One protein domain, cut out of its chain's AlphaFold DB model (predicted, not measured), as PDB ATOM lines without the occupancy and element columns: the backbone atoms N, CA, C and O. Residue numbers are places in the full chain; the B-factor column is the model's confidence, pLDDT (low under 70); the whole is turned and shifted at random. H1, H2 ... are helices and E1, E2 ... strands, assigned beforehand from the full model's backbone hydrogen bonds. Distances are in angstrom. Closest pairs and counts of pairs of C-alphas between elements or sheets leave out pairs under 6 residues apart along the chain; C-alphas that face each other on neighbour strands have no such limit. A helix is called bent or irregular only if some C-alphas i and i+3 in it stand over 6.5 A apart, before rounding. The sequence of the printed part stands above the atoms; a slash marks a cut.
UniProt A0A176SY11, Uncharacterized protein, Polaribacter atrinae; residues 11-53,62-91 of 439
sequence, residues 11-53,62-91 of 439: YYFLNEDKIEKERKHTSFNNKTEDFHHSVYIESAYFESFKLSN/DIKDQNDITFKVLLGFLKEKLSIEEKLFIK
ATOM      1  N   TYR A  11    -100.926 -34.531 -25.258       92.38
ATOM      2  CA  TYR A  11    -100.665 -35.327 -24.075       92.38
ATOM      3  C   TYR A  11    -101.401 -36.657 -24.243       92.38
ATOM      4  O   TYR A  11    -102.627 -36.655 -24.394       92.38
ATOM      5  N   TYR A  12    -100.661 -37.759 -24.226       93.50
ATOM      6  CA  TYR A  12    -101.174 -39.123 -24.237       93.50
ATOM      7  C   TYR A  12    -101.093 -39.689 -22.823       93.50
ATOM      8  O   TYR A  12     -99.999 -39.807 -22.272       93.50
ATOM      9  N   PHE A  13    -102.239 -40.026 -22.235       93.62
ATOM     10  CA  PHE A  13    -102.313 -40.589 -20.891       93.62
ATOM     11  C   PHE A  13    -102.508 -42.097 -20.986       93.62
ATOM     12  O   PHE A  13    -103.527 -42.572 -21.493       93.62
ATOM     13  N   LEU A  14    -101.501 -42.833 -20.532       93.06
ATOM     14  CA  LEU A  14    -101.374 -44.274 -20.654       93.06
ATOM     15  C   LEU A  14    -101.441 -44.930 -19.275       93.06
ATOM     16  O   LEU A  14    -100.922 -44.402 -18.289       93.06
ATOM     17  N   ASN A  15    -102.055 -46.104 -19.224       90.50
ATOM     18  CA  ASN A  15    -101.962 -46.990 -18.067       90.50
ATOM     19  C   ASN A  15    -100.650 -47.808 -18.102       90.50
ATOM     20  O   ASN A  15     -99.852 -47.626 -19.023       90.50
ATOM     21  N   GLU A  16    -100.404 -48.691 -17.131       91.12
ATOM     22  CA  GLU A  16     -99.136 -49.448 -17.059       91.12
ATOM     23  C   GLU A  16     -98.975 -50.441 -18.226       91.12
ATOM     24  O   GLU A  16     -97.865 -50.725 -18.672       91.12
ATOM     25  N   ASP A  17    -100.089 -50.885 -18.814       91.44
ATOM     26  CA  ASP A  17    -100.100 -51.693 -20.042       91.44
ATOM     27  C   ASP A  17     -99.869 -50.867 -21.326       91.44
ATOM     28  O   ASP A  17     -99.974 -51.390 -22.439       91.44
ATOM     29  N   LYS A  18     -99.566 -49.567 -21.201       89.75
ATOM     30  CA  LYS A  18     -99.365 -48.609 -22.307       89.75
ATOM     31  C   LYS A  18    -100.596 -48.401 -23.190       89.75
ATOM     32  O   LYS A  18    -100.484 -47.973 -24.341       89.75
ATOM     33  N   ILE A  19    -101.782 -48.672 -22.657       89.12
ATOM     34  CA  ILE A  19    -103.056 -48.449 -23.337       89.12
ATOM     35  C   ILE A  19    -103.490 -46.999 -23.101       89.12
ATOM     36  O   ILE A  19    -103.569 -46.545 -21.959       89.12
ATOM     37  N   GLU A  20    -103.805 -46.278 -24.182       90.62
ATOM     38  CA  GLU A  20    -104.332 -44.908 -24.124       90.62
ATOM     39  C   GLU A  20    -105.694 -44.880 -23.422       90.62
ATOM     40  O   GLU A  20    -106.647 -45.539 -23.845       90.62
ATOM     41  N   LYS A  21    -105.783 -44.098 -22.345       89.12
ATOM     42  CA  LYS A  21    -107.016 -43.878 -21.577       89.12
ATOM     43  C   LYS A  21    -107.654 -42.531 -21.887       89.12
ATOM     44  O   LYS A  21    -108.871 -42.397 -21.817       89.12
ATOM     45  N   GLU A  22    -106.840 -41.539 -22.228       87.44
ATOM     46  CA  GLU A  22    -107.271 -40.184 -22.557       87.44
ATOM     47  C   GLU A  22    -106.207 -39.508 -23.425       87.44
ATOM     48  O   GLU A  22    -105.011 -39.801 -23.308       87.44
ATOM     49  N   ARG A  23    -106.627 -38.536 -24.243       90.00
ATOM     50  CA  ARG A  23    -105.696 -37.626 -24.913       90.00
ATOM     51  C   ARG A  23    -106.194 -36.192 -24.868       90.00
ATOM     52  O   ARG A  23    -107.357 -35.903 -25.140       90.00
ATOM     53  N   LYS A  24    -105.286 -35.253 -24.608       88.31
ATOM     54  CA  LYS A  24    -105.585 -33.814 -24.666       88.31
ATOM     55  C   LYS A  24    -104.618 -33.083 -25.566       88.31
ATOM     56  O   LYS A  24    -103.439 -33.396 -25.607       88.31
ATOM     57  N   HIS A  25    -105.109 -32.055 -26.247       87.12
ATOM     58  CA  HIS A  25    -104.242 -31.133 -26.966       87.12
ATOM     59  C   HIS A  25    -103.287 -30.418 -26.011       87.12
ATOM     60  O   HIS A  25    -103.699 -29.975 -24.937       87.12
ATOM     61  N   THR A  26    -102.037 -30.239 -26.440       83.50
ATOM     62  CA  THR A  26    -101.013 -29.587 -25.614       83.50
ATOM     63  C   THR A  26    -101.205 -28.084 -25.456       83.50
ATOM     64  O   THR A  26    -100.531 -27.476 -24.638       83.50
ATOM     65  N   SER A  27    -102.134 -27.464 -26.195       73.44
ATOM     66  CA  SER A  27    -102.276 -26.005 -26.385       73.44
ATOM     67  C   SER A  27    -101.086 -25.303 -27.069       73.44
ATOM     68  O   SER A  27    -101.272 -24.199 -27.570       73.44
ATOM     69  N   PHE A  28     -99.952 -25.987 -27.247       70.44
ATOM     70  CA  PHE A  28     -98.787 -25.567 -28.043       70.44
ATOM     71  C   PHE A  28     -98.901 -25.985 -29.525       70.44
ATOM     72  O   PHE A  28     -97.925 -26.075 -30.256       70.44
ATOM     73  N   ASN A  29    -100.126 -26.242 -29.998       54.97
ATOM     74  CA  ASN A  29    -100.428 -26.676 -31.372       54.97
ATOM     75  C   ASN A  29    -100.460 -25.535 -32.393       54.97
ATOM     76  O   ASN A  29    -100.890 -25.723 -33.535       54.97
ATOM     77  N   ASN A  30    -100.055 -24.336 -31.987       54.34
ATOM     78  CA  ASN A  30     -99.936 -23.231 -32.914       54.34
ATOM     79  C   ASN A  30     -98.632 -23.406 -33.693       54.34
ATOM     80  O   ASN A  30     -97.572 -23.606 -33.113       54.34
ATOM     81  N   LYS A  31     -98.751 -23.369 -35.024       52.88
ATOM     82  CA  LYS A  31     -97.734 -23.651 -36.061       52.88
ATOM     83  C   LYS A  31     -96.509 -22.721 -36.050       52.88
ATOM     84  O   LYS A  31     -95.913 -22.467 -37.090       52.88
ATOM     85  N   THR A  32     -96.224 -22.084 -34.932       53.16
ATOM     86  CA  THR A  32     -95.490 -20.831 -34.899       53.16
ATOM     87  C   THR A  32     -93.979 -21.027 -34.910       53.16
ATOM     88  O   THR A  32     -93.290 -20.118 -35.362       53.16
ATOM     89  N   GLU A  33     -93.460 -22.197 -34.510       60.91
ATOM     90  CA  GLU A  33     -92.014 -22.364 -34.278       60.91
ATOM     91  C   GLU A  33     -91.405 -23.718 -34.667       60.91
ATOM     92  O   GLU A  33     -90.305 -24.017 -34.229       60.91
ATOM     93  N   ASP A  34     -92.068 -24.552 -35.479       72.44
ATOM     94  CA  ASP A  34     -91.613 -25.929 -35.793       72.44
ATOM     95  C   ASP A  34     -91.259 -26.769 -34.545       72.44
ATOM     96  O   ASP A  34     -90.480 -27.721 -34.609       72.44
ATOM     97  N   PHE A  35     -91.818 -26.416 -33.385       79.81
ATOM     98  CA  PHE A  35     -91.642 -27.163 -32.148       79.81
ATOM     99  C   PHE A  35     -92.548 -28.400 -32.173       79.81
ATOM    100  O   PHE A  35     -93.638 -28.431 -31.595       79.81
ATOM    101  N   HIS A  36     -92.119 -29.414 -32.923       85.00
ATOM    102  CA  HIS A  36     -92.817 -30.689 -33.038       85.00
ATOM    103  C   HIS A  36     -92.642 -31.501 -31.753       85.00
ATOM    104  O   HIS A  36     -91.528 -31.893 -31.411       85.00
ATOM    105  N   HIS A  37     -93.736 -31.778 -31.043       85.62
ATOM    106  CA  HIS A  37     -93.679 -32.473 -29.757       85.62
ATOM    107  C   HIS A  37     -94.870 -33.411 -29.554       85.62
ATOM    108  O   HIS A  37     -95.891 -33.325 -30.220       85.62
ATOM    109  N   SER A  38     -94.762 -34.338 -28.617       89.50
ATOM    110  CA  SER A  38     -95.884 -35.071 -28.024       89.50
ATOM    111  C   SER A  38     -95.391 -35.644 -26.712       89.50
ATOM    112  O   SER A  38     -94.217 -35.991 -26.589       89.50
ATOM    113  N   VAL A  39     -96.266 -35.699 -25.719       91.44
ATOM    114  CA  VAL A  39     -95.875 -36.084 -24.364       91.44
ATOM    115  C   VAL A  39     -96.657 -37.326 -23.985       91.44
ATOM    116  O   VAL A  39     -97.883 -37.333 -24.071       91.44
ATOM    117  N   TYR A  40     -95.942 -38.365 -23.568       92.94
ATOM    118  CA  TYR A  40     -96.516 -39.620 -23.099       92.94
ATOM    119  C   TYR A  40     -96.392 -39.681 -21.582       92.94
ATOM    120  O   TYR A  40     -95.310 -39.466 -21.038       92.94
ATOM    121  N   ILE A  41     -97.509 -39.937 -20.909       94.56
ATOM    122  CA  ILE A  41     -97.595 -39.996 -19.457       94.56
ATOM    123  C   ILE A  41     -98.100 -41.380 -19.082       94.56
ATOM    124  O   ILE A  41     -99.241 -41.712 -19.379       94.56
ATOM    125  N   GLU A  42     -97.257 -42.163 -18.422       94.31
ATOM    126  CA  GLU A  42     -97.559 -43.523 -17.974       94.31
ATOM    127  C   GLU A  42     -97.711 -43.533 -16.450       94.31
ATOM    128  O   GLU A  42     -96.847 -43.020 -15.734       94.31
ATOM    129  N   SER A  43     -98.835 -44.043 -15.938       92.38
ATOM    130  CA  SER A  43     -99.065 -44.142 -14.492       92.38
ATOM    131  C   SER A  43    -100.197 -45.104 -14.133       92.38
ATOM    132  O   SER A  43    -101.262 -45.069 -14.754       92.38
ATOM    133  N   ALA A  44    -100.034 -45.832 -13.020       91.06
ATOM    134  CA  ALA A  44    -101.104 -46.579 -12.350       91.06
ATOM    135  C   ALA A  44    -102.355 -45.731 -12.049       91.06
ATOM    136  O   ALA A  44    -103.464 -46.254 -11.932       91.06
ATOM    137  N   TYR A  45    -102.209 -44.402 -11.934       89.19
ATOM    138  CA  TYR A  45    -103.340 -43.487 -11.780       89.19
ATOM    139  C   TYR A  45    -104.394 -43.678 -12.885       89.19
ATOM    140  O   TYR A  45    -105.589 -43.572 -12.603       89.19
ATOM    141  N   PHE A  46    -103.965 -44.006 -14.108       90.12
ATOM    142  CA  PHE A  46    -104.838 -44.119 -15.272       90.12
ATOM    143  C   PHE A  46    -105.553 -45.470 -15.407       90.12
ATOM    144  O   PHE A  46    -106.433 -45.592 -16.257       90.12
ATOM    145  N   GLU A  47    -105.260 -46.467 -14.565       85.88
ATOM    146  CA  GLU A  47    -105.924 -47.778 -14.647       85.88
ATOM    147  C   GLU A  47    -107.443 -47.682 -14.467       85.88
ATOM    148  O   GLU A  47    -108.213 -48.285 -15.216       85.88
ATOM    149  N   SER A  48    -107.880 -46.860 -13.511       82.75
ATOM    150  CA  SER A  48    -109.292 -46.642 -13.191       82.75
ATOM    151  C   SER A  48    -109.856 -45.341 -13.775       82.75
ATOM    152  O   SER A  48    -110.930 -44.909 -13.353       82.75
ATOM    153  N   PHE A  49    -109.148 -44.697 -14.712       83.81
ATOM    154  CA  PHE A  49    -109.561 -43.410 -15.275       83.81
ATOM    155  C   PHE A  49    -110.735 -43.574 -16.244       83.81
ATOM    156  O   PHE A  49    -110.675 -44.382 -17.175       83.81
ATOM    157  N   LYS A  50    -111.805 -42.798 -16.042       81.12
ATOM    158  CA  LYS A  50    -113.017 -42.848 -16.874       81.12
ATOM    159  C   LYS A  50    -113.288 -41.502 -17.545       81.12
ATOM    160  O   LYS A  50    -113.344 -40.459 -16.901       81.12
ATOM    161  N   LEU A  51    -113.531 -41.548 -18.854       69.94
ATOM    162  CA  LEU A  51    -114.023 -40.424 -19.649       69.94
ATOM    163  C   LEU A  51    -115.488 -40.134 -19.281       69.94
ATOM    164  O   LEU A  51    -116.392 -40.878 -19.664       69.94
ATOM    165  N   SER A  52    -115.729 -39.055 -18.535       66.56
ATOM    166  CA  SER A  52    -117.086 -38.593 -18.231       66.56
ATOM    167  C   SER A  52    -117.724 -37.990 -19.488       66.56
ATOM    168  O   SER A  52    -117.447 -36.854 -19.874       66.56
ATOM    169  N   ASN A  53    -118.585 -38.766 -20.148       53.06
ATOM    170  CA  ASN A  53    -119.468 -38.275 -21.198       53.06
ATOM    171  C   ASN A  53    -120.828 -37.941 -20.570       53.06
ATOM    172  O   ASN A  53    -121.652 -38.821 -20.357       53.06
ATOM    173  N   ASP A  62    -114.482 -41.544  -5.358       61.00
ATOM    174  CA  ASP A  62    -113.291 -42.254  -5.856       61.00
ATOM    175  C   ASP A  62    -113.184 -42.308  -7.398       61.00
ATOM    176  O   ASP A  62    -112.309 -42.988  -7.949       61.00
ATOM    177  N   ILE A  63    -114.054 -41.611  -8.141       67.88
ATOM    178  CA  ILE A  63    -113.963 -41.590  -9.609       67.88
ATOM    179  C   ILE A  63    -112.802 -40.695 -10.056       67.88
ATOM    180  O   ILE A  63    -112.856 -39.471  -9.957       67.88
ATOM    181  N   LYS A  64    -111.785 -41.320 -10.656       77.88
ATOM    182  CA  LYS A  64    -110.714 -40.626 -11.380       77.88
ATOM    183  C   LYS A  64    -111.200 -40.251 -12.780       77.88
ATOM    184  O   LYS A  64    -111.341 -41.116 -13.647       77.88
ATOM    185  N   ASP A  65    -111.460 -38.971 -13.005       81.69
ATOM    186  CA  ASP A  65    -111.895 -38.428 -14.294       81.69
ATOM    187  C   ASP A  65    -111.204 -37.087 -14.618       81.69
ATOM    188  O   ASP A  65    -110.227 -36.677 -13.987       81.69
ATOM    189  N   GLN A  66    -111.713 -36.375 -15.627       80.50
ATOM    190  CA  GLN A  66    -111.187 -35.071 -16.040       80.50
ATOM    191  C   GLN A  66    -111.360 -33.960 -14.983       80.50
ATOM    192  O   GLN A  66    -110.737 -32.899 -15.105       80.50
ATOM    193  N   ASN A  67    -112.217 -34.171 -13.982       81.19
ATOM    194  CA  ASN A  67    -112.499 -33.230 -12.907       81.19
ATOM    195  C   ASN A  67    -111.672 -33.490 -11.645       81.19
ATOM    196  O   ASN A  67    -111.578 -32.560 -10.833       81.19
ATOM    197  N   ASP A  68    -111.053 -34.669 -11.524       85.31
ATOM    198  CA  ASP A  68    -110.137 -35.035 -10.439       85.31
ATOM    199  C   ASP A  68    -109.050 -33.964 -10.257       85.31
ATOM    200  O   ASP A  68    -108.435 -33.464 -11.211       85.31
ATOM    201  N   ILE A  69    -108.826 -33.583  -9.001       87.12
ATOM    202  CA  ILE A  69    -107.852 -32.560  -8.631       87.12
ATOM    203  C   ILE A  69    -106.427 -32.973  -9.015       87.12
ATOM    204  O   ILE A  69    -105.662 -32.142  -9.497       87.12
ATOM    205  N   THR A  70    -106.104 -34.261  -8.905       88.56
ATOM    206  CA  THR A  70    -104.819 -34.854  -9.283       88.56
ATOM    207  C   THR A  70    -104.581 -34.689 -10.776       88.56
ATOM    208  O   THR A  70    -103.517 -34.227 -11.187       88.56
ATOM    209  N   PHE A  71    -105.590 -34.982 -11.604       89.31
ATOM    210  CA  PHE A  71    -105.497 -34.805 -13.052       89.31
ATOM    211  C   PHE A  71    -105.341 -33.331 -13.444       89.31
ATOM    212  O   PHE A  71    -104.552 -33.002 -14.332       89.31
ATOM    213  N   LYS A  72    -106.047 -32.417 -12.763       88.12
ATOM    214  CA  LYS A  72    -105.911 -30.967 -12.985       88.12
ATOM    215  C   LYS A  72    -104.522 -30.448 -12.611       88.12
ATOM    216  O   LYS A  72    -103.943 -29.691 -13.388       88.12
ATOM    217  N   VAL A  73    -103.984 -30.870 -11.466       91.19
ATOM    218  CA  VAL A  73    -102.628 -30.513 -11.017       91.19
ATOM    219  C   VAL A  73    -101.584 -31.066 -11.986       91.19
ATOM    220  O   VAL A  73    -100.716 -30.317 -12.433       91.19
ATOM    221  N   LEU A  74    -101.714 -32.332 -12.395       91.12
ATOM    222  CA  LEU A  74    -100.845 -32.949 -13.396       91.12
ATOM    223  C   LEU A  74    -100.871 -32.175 -14.719       91.12
ATOM    224  O   LEU A  74     -99.822 -31.879 -15.278       91.12
ATOM    225  N   LEU A  75    -102.053 -31.798 -15.212       89.44
ATOM    226  CA  LEU A  75    -102.170 -30.986 -16.425       89.44
ATOM    227  C   LEU A  75    -101.491 -29.617 -16.290       89.44
ATOM    228  O   LEU A  75    -100.921 -29.138 -17.269       89.44
ATOM    229  N   GLY A  76    -101.561 -28.985 -15.116       87.88
ATOM    230  CA  GLY A  76    -100.836 -27.746 -14.826       87.88
ATOM    231  C   GLY A  76     -99.325 -27.945 -14.929       87.88
ATOM    232  O   GLY A  76     -98.669 -27.254 -15.705       87.88
ATOM    233  N   PHE A  77     -98.808 -28.962 -14.239       91.31
ATOM    234  CA  PHE A  77     -97.391 -29.326 -14.266       91.31
ATOM    235  C   PHE A  77     -96.889 -29.651 -15.682       91.31
ATOM    236  O   PHE A  77     -95.845 -29.161 -16.102       91.31
ATOM    237  N   LEU A  78     -97.642 -30.442 -16.452       91.50
ATOM    238  CA  LEU A  78     -97.268 -30.809 -17.821       91.50
ATOM    239  C   LEU A  78     -97.205 -29.591 -18.746       91.50
ATOM    240  O   LEU A  78     -96.294 -29.497 -19.566       91.50
ATOM    241  N   LYS A  79     -98.145 -28.647 -18.602       87.62
ATOM    242  CA  LYS A  79     -98.133 -27.393 -19.367       87.62
ATOM    243  C   LYS A  79     -96.916 -26.539 -19.037       87.62
ATOM    244  O   LYS A  79     -96.289 -26.024 -19.957       87.62
ATOM    245  N   GLU A  80     -96.587 -26.404 -17.757       86.56
ATOM    246  CA  GLU A  80     -95.407 -25.659 -17.315       86.56
ATOM    247  C   GLU A  80     -94.121 -26.309 -17.837       86.56
ATOM    248  O   GLU A  80     -93.296 -25.647 -18.465       86.56
ATOM    249  N   LYS A  81     -93.993 -27.632 -17.678       88.56
ATOM    250  CA  LYS A  81     -92.837 -28.391 -18.162       88.56
ATOM    251  C   LYS A  81     -92.652 -28.234 -19.668       88.56
ATOM    252  O   LYS A  81     -91.544 -27.960 -20.116       88.56
ATOM    253  N   LEU A  82     -93.726 -28.362 -20.444       87.38
ATOM    254  CA  LEU A  82     -93.662 -28.227 -21.896       87.38
ATOM    255  C   LEU A  82     -93.350 -26.788 -22.336       87.38
ATOM    256  O   LEU A  82     -92.608 -26.607 -23.296       87.38
ATOM    257  N   SER A  83     -93.837 -25.776 -21.606       82.44
ATOM    258  CA  SER A  83     -93.470 -24.372 -21.842       82.44
ATOM    259  C   SER A  83     -91.971 -24.125 -21.646       82.44
ATOM    260  O   SER A  83     -91.366 -23.385 -22.418       82.44
ATOM    261  N   ILE A  84     -91.352 -24.759 -20.644       83.31
ATOM    262  CA  ILE A  84     -89.904 -24.663 -20.406       83.31
ATOM    263  C   ILE A  84     -89.118 -25.296 -21.563       83.31
ATOM    264  O   ILE A  84     -88.173 -24.683 -22.056       83.31
ATOM    265  N   GLU A  85     -89.512 -26.490 -22.015       85.44
ATOM    266  CA  GLU A  85     -88.851 -27.169 -23.142       85.44
ATOM    267  C   GLU A  85     -89.002 -26.382 -24.456       85.44
ATOM    268  O   GLU A  85     -88.043 -26.266 -25.218       85.44
ATOM    269  N   GLU A  86     -90.171 -25.778 -24.702       83.25
ATOM    270  CA  GLU A  86     -90.387 -24.888 -25.850       83.25
ATOM    271  C   GLU A  86     -89.434 -23.684 -25.787       83.25
ATOM    272  O   GLU A  86     -88.692 -23.434 -26.737       83.25
ATOM    273  N   LYS A  87     -89.360 -22.987 -24.643       78.31
ATOM    274  CA  LYS A  87     -88.431 -21.859 -24.446       78.31
ATOM    275  C   LYS A  87     -86.968 -22.246 -24.695       78.31
ATOM    276  O   LYS A  87     -86.229 -21.476 -25.316       78.31
ATOM    277  N   LEU A  88     -86.542 -23.424 -24.237       82.12
ATOM    278  CA  LEU A  88     -85.188 -23.938 -24.482       82.12
ATOM    279  C   LEU A  88     -84.942 -24.185 -25.973       82.12
ATOM    280  O   LEU A  88     -83.951 -23.696 -26.517       82.12
ATOM    281  N   PHE A  89     -85.879 -24.845 -26.656       84.44
ATOM    282  CA  PHE A  89     -85.792 -25.096 -28.093       84.44
ATOM    283  C   PHE A  89     -85.687 -23.798 -28.911       84.44
ATOM    284  O   PHE A  89     -84.841 -23.681 -29.805       84.44
ATOM    285  N   ILE A  90     -86.501 -22.789 -28.580       82.94
ATOM    286  CA  ILE A  90     -86.452 -21.470 -29.223       82.94
ATOM    287  C   ILE A  90     -85.062 -20.855 -29.061       82.94
ATOM    288  O   ILE A  90     -84.468 -20.382 -30.035       82.94
ATOM    289  N   LYS A  91     -84.540 -20.875 -27.833       80.12
ATOM    290  CA  LYS A  91     -83.264 -20.258 -27.473       80.12
ATOM    291  C   LYS A  91     -82.071 -20.917 -28.164       80.12
ATOM    292  O   LYS A  91     -81.166 -20.205 -28.604       80.12
TER     293      LYS A  91
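What this domain is: This is residues 11 to 53 and 62 to 91 of the 439 residues of an uncharacterized protein of Polaribacter atrinae (UniProt A0A176SY11). One long, straight helix, H1, runs past a small three-stranded sheet and only grazes it, with its residues 74 to 82. The sheet is a tight hairpin of E1 and E2 with E3 added along the other side of E1, and between E2 and E3 a long loop, residues 26 to 38, swings out beyond the sheet towards the end of the helix that holds residue 91. The printed part has 73 residues with three named strands and one named helix, in the order E1, E2, E3, H1; the sheet runs E2, E1, E3 and is mixed. The class is mixed, helices and strands, with 23 residues in the helix and 14 in the strands. The whole is elongated, 42 by 23 by 21 A, and only just loose, close to compact, with a radius of gyration of the C-alphas of 13.5 A.

Where its parts are: Begin at C-alpha 11, at (-100.665, -35.327, -24.075), where the printed part begins and E1 with it; E1 holds residues 11 to 14 and measures 9.6 A from first to last C-alpha. Residues 15 to 19 then lead to E2, residues 20 to 25, the longest strand, 14.1 A from C-alpha 20 to C-alpha 25. Read on through residues 26 to 38, a stretch with no named element, to E3, residues 39 to 42, which begins at (-95.875, -36.084, -24.364) and is 10.0 A long. Pass over the cut after residue 53 and look for C-alpha 69 at (-107.852, -32.560, -8.631); from there H1, residues 69 to 91, runs 33.3 A to C-alpha 91 at (-83.264, -20.258, -27.473). H1 is not bent.

How they stand to each other: Start with the sheet, where E1 is the inner strand and E2 and E3 are the edge strands. E1 and E2 form a hairpin over a tight link; they are antiparallel, with 171 degrees between their directions. Look across this pair at the C-alphas of Glu 20 and Leu 14, which face each other at 4.6 A. Its backbone shows N 11 and O 24 at 2.8 A and N 13 and O 22 at 3.0 A, both within hydrogen-bond range. On the other side of E1 comes E3, parallel to it, with 20 degrees between their directions. The C-alphas of Leu 14 and Glu 42 face each other at 4.7 A, and N 12 and O 39, at 2.8 A, are within hydrogen-bond range, as are N 41 and O 12, also at 2.8 A. E2 and E3, although they follow each other in the chain, are apart. Now turn to H1: it is on the sheet but only grazes it, with 8 pairs of C-alphas within 10 A, of which 4 are with E3, 3 with E1 and 1 with E2. Along H1, each O i to N i+4 pair is within hydrogen-bond range.

The domain as a whole: The two C-alphas farthest apart are those of Asp 62 and Lys 91, at 43.0 A, while the first and last printed C-alphas, those of Tyr 11 and Lys 91, are 23.3 A apart. Between residues 53 and 62 the printed part is cut: residues 54 to 61 are not printed, and C-alphas 53 and 62 are 17.0 A apart. The link from E3 to H1 runs across this cut, and the link from E2 to E3, of 13 residues, is long. The C-alphas of residues 26 to 38 lie 7 to 20 A from the mean of the C-alphas. In the B-factor column the mean pLDDT of the printed part is 83.0; look for values under 70 at residues 29 to 33, at 51 to 53 before the cut, and at 62 to 63 after it.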